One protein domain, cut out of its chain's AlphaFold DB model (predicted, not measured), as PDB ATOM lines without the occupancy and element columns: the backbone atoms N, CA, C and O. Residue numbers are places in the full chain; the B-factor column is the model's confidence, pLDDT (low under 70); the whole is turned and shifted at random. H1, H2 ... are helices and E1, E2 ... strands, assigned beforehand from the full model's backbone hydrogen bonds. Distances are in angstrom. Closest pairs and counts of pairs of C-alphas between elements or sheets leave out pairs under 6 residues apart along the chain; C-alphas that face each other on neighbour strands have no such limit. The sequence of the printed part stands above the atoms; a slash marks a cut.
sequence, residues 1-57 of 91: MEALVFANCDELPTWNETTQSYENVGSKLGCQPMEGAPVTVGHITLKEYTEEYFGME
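Overview. This is residues 1 to 57 of the 91 residues of the protein "PDR_CDR domain-containing protein" of Phytophthora parasitica P10297 (UniProt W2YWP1). This domain has little regular structure: two short helices, H1 and H2, pack together at one end, and a small hairpin, E1 and E2, reaches out to the other. The long stretch of residues 24 to 45 joins them, folding back from the hairpin toward the helices and then swinging out in a wide loop. The printed part has 57 residues, in the order H1, E1, E2, H2, with an antiparallel two-strand sheet; the class is mixed, with 20 residues in named elements. It is compact, with a radius of gyration of the C-alphas of 11.2 A and spans of 37 by 25 by 16 A.

Along the chain. H1, residues 3 to 7, begins at C-alpha (84.712, 125.227, 113.312). E1 is residues 14 to 16 and E2 residues 21 to 23. H2, residues 46 to 54, is 11.3 A long and ends at C-alpha (86.325, 129.916, 123.042).

Arrangement. H1 and H2 touch, closest at the C-alphas of Ala 7 and Lys 47, 4.5 A. In the hairpin, N 23 and O 14 are 2.9 A apart, within hydrogen-bond range. Every O i to N i+4 pair is within range in H2; H1 has 0 of 1, but 2 of 2 O i to N i+3 pairs. E1 and H2 are apart.

Size, cuts and confidence. The C-alphas farthest apart, Met 1 and Thr 18, are 38.2 A apart. The printed part has no cut; E2 to H2 is a long link. Residues 1 to 2, 39 and 41 have pLDDT under 70.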
ATOM      1  N   MET A   1      80.152 125.555 108.188       54.59
ATOM      2  CA  MET A   1      79.938 125.248 109.619       54.59
ATOM      3  C   MET A   1      81.124 124.408 110.072       54.59
ATOM      4  O   MET A   1      80.952 123.320 110.596       54.59
ATOM      5  N   GLU A   2      82.341 124.907 109.833       64.75
ATOM      6  CA  GLU A   2      83.545 124.058 109.840       64.75
ATOM      7  C   GLU A   2      84.245 124.049 111.202       64.75
ATOM      8  O   GLU A   2      84.927 123.095 111.540       64.75
ATOM      9  N   ALA A   3      84.025 125.076 112.029       72.56
ATOM     10  CA  ALA A   3      84.712 125.227 113.312       72.56
ATOM     11  C   ALA A   3      84.351 124.147 114.352       72.56
ATOM     12  O   ALA A   3      85.104 123.927 115.295       72.56
ATOM     13  N   LEU A   4      83.228 123.439 114.180       76.06
ATOM     14  CA  LEU A   4      82.789 122.402 115.119       76.06
ATOM     15  C   LEU A   4      83.691 121.164 115.109       76.06
ATOM     16  O   LEU A   4      83.737 120.432 116.097       76.06
ATOM     17  N   VAL A   5      84.400 120.919 114.002       81.44
ATOM     18  CA  VAL A   5      85.287 119.756 113.878       81.44
ATOM     19  C   VAL A   5      86.485 119.851 114.828       81.44
ATOM     20  O   VAL A   5      87.022 118.821 115.227       81.44
ATOM     21  N   PHE A   6      86.862 121.069 115.237       81.06
ATOM     22  CA  PHE A   6      87.944 121.304 116.193       81.06
ATOM     23  C   PHE A   6      87.579 120.838 117.604       81.06
ATOM     24  O   PHE A   6      88.442 120.350 118.316       81.06
ATOM     25  N   ALA A   7      86.298 120.894 117.978       79.62
ATOM     26  CA  ALA A   7      85.822 120.424 119.278       79.62
ATOM     27  C   ALA A   7      85.479 118.917 119.295       79.62
ATOM     28  O   ALA A   7      85.022 118.396 120.310       79.62
ATOM     29  N   ASN A   8      85.642 118.205 118.172       83.75
ATOM     30  CA  ASN A   8      85.275 116.794 118.050       83.75
ATOM     31  C   ASN A   8      86.493 115.886 118.269       83.75
ATOM     32  O   ASN A   8      87.382 115.809 117.418       83.75
ATOM     33  N   CYS A   9      86.499 115.173 119.392       85.69
ATOM     34  CA  CYS A   9      87.479 114.144 119.714       85.69
ATOM     35  C   CYS A   9      86.888 113.176 120.750       85.69
ATOM     36  O   CYS A   9      86.448 113.640 121.807       85.69
ATOM     37  N   ASP A  10      86.853 111.875 120.429       86.00
ATOM     38  CA  ASP A  10      86.259 110.836 121.293       86.00
ATOM     39  C   ASP A  10      87.174 110.505 122.479       86.00
ATOM     40  O   ASP A  10      86.712 110.410 123.612       86.00
ATOM     41  N   GLU A  11      88.473 110.384 122.211       83.88
ATOM     42  CA  GLU A  11      89.516 110.106 123.194       83.88
ATOM     43  C   GLU A  11      90.661 111.098 122.987       83.88
ATOM     44  O   GLU A  11      91.198 111.212 121.884       83.88
ATOM     45  N   LEU A  12      90.986 111.862 124.033       83.62
ATOM     46  CA  LEU A  12      92.057 112.853 123.984       83.62
ATOM     47  C   LEU A  12      93.424 112.149 123.993       83.62
ATOM     48  O   LEU A  12      93.634 111.254 124.817       83.62
ATOM     49  N   PRO A  13      94.371 112.556 123.130       86.00
ATOM     50  CA  PRO A  13      95.730 112.043 123.193       86.00
ATOM     51  C   PRO A  13      96.414 112.466 124.495       86.00
ATOM     52  O   PRO A  13      96.158 113.539 125.037       86.00
ATOM     53  N   THR A  14      97.338 111.637 124.971       85.94
ATOM     54  CA  THR A  14      98.112 111.918 126.188       85.94
ATOM     55  C   THR A  14      99.550 112.259 125.830       85.94
ATOM     56  O   THR A  14     100.152 111.615 124.970       85.94
ATOM     57  N   TRP A  15     100.111 113.273 126.486       84.62
ATOM     58  CA  TRP A  15     101.518 113.630 126.333       84.62
ATOM     59  C   TRP A  15     102.419 112.655 127.103       84.62
ATOM     60  O   TRP A  15     102.283 112.518 128.320       84.62
ATOM     61  N   ASN A  16     103.358 112.004 126.410       85.75
ATOM     62  CA  ASN A  16     104.386 111.174 127.036       85.75
ATOM     63  C   ASN A  16     105.720 111.938 127.108       85.75
ATOM     64  O   ASN A  16     106.369 112.196 126.092       85.75
ATOM     65  N   GLU A  17     106.163 112.263 128.328       85.38
ATOM     66  CA  GLU A  17     107.417 112.995 128.563       85.38
ATOM     67  C   GLU A  17     108.677 112.199 128.192       85.38
ATOM     68  O   GLU A  17     109.701 112.793 127.857       85.38
ATOM     69  N   THR A  18     108.615 110.865 128.220       88.25
ATOM     70  CA  THR A  18     109.775 109.996 127.956       88.25
ATOM     71  C   THR A  18     110.090 109.914 126.465       88.25
ATOM     72  O   THR A  18     111.257 109.915 126.077       88.25
ATOM     73  N   THR A  19     109.060 109.850 125.619       86.06
ATOM     74  CA  THR A  19     109.198 109.777 124.154       86.06
ATOM     75  C   THR A  19     109.069 111.141 123.475       86.06
ATOM     76  O   THR A  19     109.297 111.238 122.271       86.06
ATOM     77  N   GLN A  20     108.721 112.185 124.237       83.19
ATOM     78  CA  GLN A  20     108.429 113.538 123.752       83.19
ATOM     79  C   GLN A  20     107.385 113.550 122.623       83.19
ATOM     80  O   GLN A  20     107.522 114.270 121.632       83.19
ATOM     81  N   SER A  21     106.346 112.723 122.757       82.50
ATOM     82  CA  SER A  21     105.315 112.544 121.735       82.50
ATOM     83  C   SER A  21     103.931 112.348 122.346       82.50
ATOM     84  O   SER A  21     103.796 111.815 123.447       82.50
ATOM     85  N   TYR A  22     102.893 112.705 121.591       84.56
ATOM     86  CA  TYR A  22     101.522 112.336 121.928       84.56
ATOM     87  C   TYR A  22     101.250 110.869 121.588       84.56
ATOM     88  O   TYR A  22     101.542 110.413 120.482       84.56
ATOM     89  N   GLU A  23     100.660 110.149 122.534       87.62
ATOM     90  CA  GLU A  23     100.155 108.791 122.352       87.62
ATOM     91  C   GLU A  23      98.630 108.805 122.189       87.62
ATOM     92  O   GLU A  23      97.952 109.706 122.684       87.62
ATOM     93  N   ASN A  24      98.091 107.795 121.497       85.75
ATOM     94  CA  ASN A  24      96.652 107.638 121.228       85.75
ATOM     95  C   ASN A  24      96.030 108.805 120.437       85.75
ATOM     96  O   ASN A  24      94.897 109.215 120.676       85.75
ATOM     97  N   VAL A  25      96.769 109.345 119.464       86.12
ATOM     98  CA  VAL A  25      96.271 110.418 118.594       86.12
ATOM     99  C   VAL A  25      95.202 109.874 117.645       86.12
ATOM    100  O   VAL A  25      95.488 109.097 116.733       86.12
ATOM    101  N   GLY A  26      93.956 110.288 117.864       84.44
ATOM    102  CA  GLY A  26      92.839 109.959 116.984       84.44
ATOM    103  C   GLY A  26      92.906 110.691 115.639       84.44
ATOM    104  O   GLY A  26      93.422 111.798 115.534       84.44
ATOM    105  N   SER A  27      92.303 110.115 114.596       86.19
ATOM    106  CA  SER A  27      92.316 110.680 113.232       86.19
ATOM    107  C   SER A  27      91.458 111.944 113.046       86.19
ATOM    108  O   SER A  27      91.425 112.514 111.954       86.19
ATOM    109  N   LYS A  28      90.696 112.355 114.066       85.75
ATOM    110  CA  LYS A  28      89.835 113.544 114.020       85.75
ATOM    111  C   LYS A  28      90.669 114.804 114.246       85.75
ATOM    112  O   LYS A  28      91.578 114.810 115.065       85.75
ATOM    113  N   LEU A  29      90.298 115.900 113.583       84.44
ATOM    114  CA  LEU A  29      91.064 117.150 113.642       84.44
ATOM    115  C   LEU A  29      91.165 117.729 115.063       84.44
ATOM    116  O   LEU A  29      92.213 118.245 115.425       84.44
ATOM    117  N   GLY A  30      90.121 117.596 115.888       82.38
ATOM    118  CA  GLY A  30      90.156 118.027 117.289       82.38
ATOM    119  C   GLY A  30      91.091 117.213 118.192       82.38
ATOM    120  O   GLY A  30      91.521 117.726 119.220       82.38
ATOM    121  N   CYS A  31      91.427 115.974 117.805       86.94
ATOM    122  CA  CYS A  31      92.385 115.124 118.520       86.94
ATOM    123  C   CYS A  31      93.837 115.392 118.117       86.94
ATOM    124  O   CYS A  31      94.747 114.862 118.746       86.94
ATOM    125  N   GLN A  32      94.068 116.164 117.053       86.56
ATOM    126  CA  GLN A  32      95.417 116.447 116.597       86.56
ATOM    127  C   GLN A  32      96.071 117.461 117.552       86.56
ATOM    128  O   GLN A  32      95.424 118.446 117.942       86.56
ATOM    129  N   PRO A  33      97.343 117.255 117.936       84.69
ATOM    130  CA  PRO A  33      98.083 118.253 118.690       84.69
ATOM    131  C   PRO A  33      98.187 119.562 117.907       84.69
ATOM    132  O   PRO A  33      98.312 119.570 116.680       84.69
ATOM    133  N   MET A  34      98.113 120.680 118.627       79.06
ATOM    134  CA  MET A  34      98.136 122.000 118.013       79.06
ATOM    135  C   MET A  34      99.562 122.370 117.584       79.06
ATOM    136  O   MET A  34     100.453 122.539 118.416       79.06
ATOM    137  N   GLU A  35      99.784 122.531 116.280       79.25
ATOM    138  CA  GLU A  35     101.054 123.041 115.759       79.25
ATOM    139  C   GLU A  35     101.172 124.557 115.978       79.25
ATOM    140  O   GLU A  35     100.219 125.310 115.773       79.25
ATOM    141  N   GLY A  36     102.361 125.023 116.378       73.00
ATOM    142  CA  GLY A  36     102.650 126.455 116.515       73.00
ATOM    143  C   GLY A  36     101.954 127.153 117.689       73.00
ATOM    144  O   GLY A  36     101.795 128.375 117.655       73.00
ATOM    145  N   ALA A  37     101.535 126.410 118.719       74.06
ATOM    146  CA  ALA A  37     100.962 126.995 119.927       74.06
ATOM    147  C   ALA A  37     101.970 127.939 120.630       74.06
ATOM    148  O   ALA A  37     103.175 127.658 120.648       74.06
ATOM    149  N   PRO A  38     101.517 129.061 121.223       70.31
ATOM    150  CA  PRO A  38     102.394 129.940 121.989       70.31
ATOM    151  C   PRO A  38     103.016 129.184 123.171       70.31
ATOM    152  O   PRO A  38     102.337 128.402 123.835       70.31
ATOM    153  N   VAL A  39     104.278 129.480 123.504       67.19
ATOM    154  CA  VAL A  39     105.008 128.835 124.621       67.19
ATOM    155  C   VAL A  39     104.299 128.943 125.976       67.19
ATOM    156  O   VAL A  39     104.568 128.158 126.877       67.19
ATOM    157  N   THR A  40     103.387 129.905 126.125       72.25
ATOM    158  CA  THR A  40     102.583 130.113 127.334       72.25
ATOM    159  C   THR A  40     101.474 129.081 127.521       72.25
ATOM    160  O   THR A  40     100.971 128.961 128.631       72.25
ATOM    161  N   VAL A  41     101.069 128.377 126.458       69.25
ATOM    162  CA  VAL A  41      99.923 127.451 126.470       69.25
ATOM    163  C   VAL A  41     100.372 125.983 126.565       69.25
ATOM    164  O   VAL A  41      99.631 125.146 127.062       69.25
ATOM    165  N   GLY A  42     101.619 125.669 126.194       75.56
ATOM    166  CA  GLY A  42     102.212 124.342 126.391       75.56
ATOM    167  C   GLY A  42     101.644 123.240 125.484       75.56
ATOM    168  O   GLY A  42     101.197 123.501 124.367       75.56
ATOM    169  N   HIS A  43     101.725 121.989 125.955       78.94
ATOM    170  CA  HIS A  43     101.235 120.795 125.258       78.94
ATOM    171  C   HIS A  43      99.708 120.711 125.371       78.94
ATOM    172  O   HIS A  43      99.198 120.237 126.383       78.94
ATOM    173  N   ILE A  44      98.995 121.181 124.342       80.19
ATOM    174  CA  ILE A  44      97.530 121.122 124.265       80.19
ATOM    175  C   ILE A  44      97.030 120.639 122.897       80.19
ATOM    176  O   ILE A  44      97.698 120.789 121.865       80.19
ATOM    177  N   THR A  45      95.819 120.085 122.874       82.06
ATOM    178  CA  THR A  45      95.114 119.709 121.640       82.06
ATOM    179  C   THR A  45      94.277 120.855 121.075       82.06
ATOM    180  O   THR A  45      93.928 121.811 121.775       82.06
ATOM    181  N   LEU A  46      93.903 120.754 119.795       83.06
ATOM    182  CA  LEU A  46      92.998 121.727 119.170       83.06
ATOM    183  C   LEU A  46      91.636 121.796 119.878       83.06
ATOM    184  O   LEU A  46      91.094 122.891 120.033       83.06
ATOM    185  N   LYS A  47      91.105 120.659 120.349       81.56
ATOM    186  CA  LYS A  47      89.864 120.623 121.132       81.56
ATOM    187  C   LYS A  47      90.003 121.414 122.429       81.56
ATOM    188  O   LYS A  47      89.212 122.330 122.643       81.56
ATOM    189  N   GLU A  48      91.014 121.108 123.241       80.12
ATOM    190  CA  GLU A  48      91.236 121.768 124.537       80.12
ATOM    191  C   GLU A  48      91.417 123.278 124.381       80.12
ATOM    192  O   GLU A  48      90.771 124.045 125.092       80.12
ATOM    193  N   TYR A  49      92.186 123.715 123.376       82.94
ATOM    194  CA  TYR A  49      92.329 125.138 123.066       82.94
ATOM    195  C   TYR A  49      90.975 125.810 122.812       82.94
ATOM    196  O   TYR A  49      90.666 126.882 123.336       82.94
ATOM    197  N   THR A  50      90.149 125.186 121.975       81.56
ATOM    198  CA  THR A  50      88.854 125.760 121.611       81.56
ATOM    199  C   THR A  50      87.830 125.718 122.739       81.56
ATOM    200  O   THR A  50      86.949 126.578 122.809       81.56
ATOM    201  N   GLU A  51      87.942 124.751 123.638       80.56
ATOM    202  CA  GLU A  51      87.074 124.646 124.801       80.56
ATOM    203  C   GLU A  51      87.444 125.694 125.859       80.56
ATOM    204  O   GLU A  51      86.569 126.428 126.313       80.56
ATOM    205  N   GLU A  52      88.733 125.850 126.173       81.12
ATOM    206  CA  GLU A  52      89.215 126.773 127.207       81.12
ATOM    207  C   GLU A  52      89.096 128.249 126.789       81.12
ATOM    208  O   GLU A  52      88.585 129.074 127.548       81.12
ATOM    209  N   TYR A  53      89.514 128.594 125.565       82.69
ATOM    210  CA  TYR A  53      89.565 129.994 125.118       82.69
ATOM    211  C   TYR A  53      88.279 130.471 124.441       82.69
ATOM    212  O   TYR A  53      87.960 131.661 124.490       82.69
ATOM    213  N   PHE A  54      87.534 129.567 123.798       80.44
ATOM    214  CA  PHE A  54      86.325 129.916 123.042       80.44
ATOM    215  C   PHE A  54      85.045 129.320 123.634       80.44
ATOM    216  O   PHE A  54      83.959 129.586 123.112       80.44
ATOM    217  N   GLY A  55      85.132 128.533 124.713       76.44
ATOM    218  CA  GLY A  55      83.964 127.912 125.342       76.44
ATOM    219  C   GLY A  55      83.224 126.951 124.410       76.44
ATOM    220  O   GLY A  55      82.016 126.745 124.576       76.44
ATOM    221  N   MET A  56      83.907 126.411 123.394       73.69
ATOM    222  CA  MET A  56      83.318 125.520 122.394       73.69
ATOM    223  C   MET A  56      83.163 124.103 122.947       73.69
ATOM    224  O   MET A  56      83.819 123.164 122.515       73.69
ATOM    225  N   GLU A  57      82.255 123.948 123.902       74.69
ATOM    226  CA  GLU A  57      81.923 122.652 124.482       74.69
ATOM    227  C   GLU A  57      81.015 121.870 123.522       74.69
ATOM    228  O   GLU A  57      79.926 122.339 123.159       74.69
TER     229      GLU A  57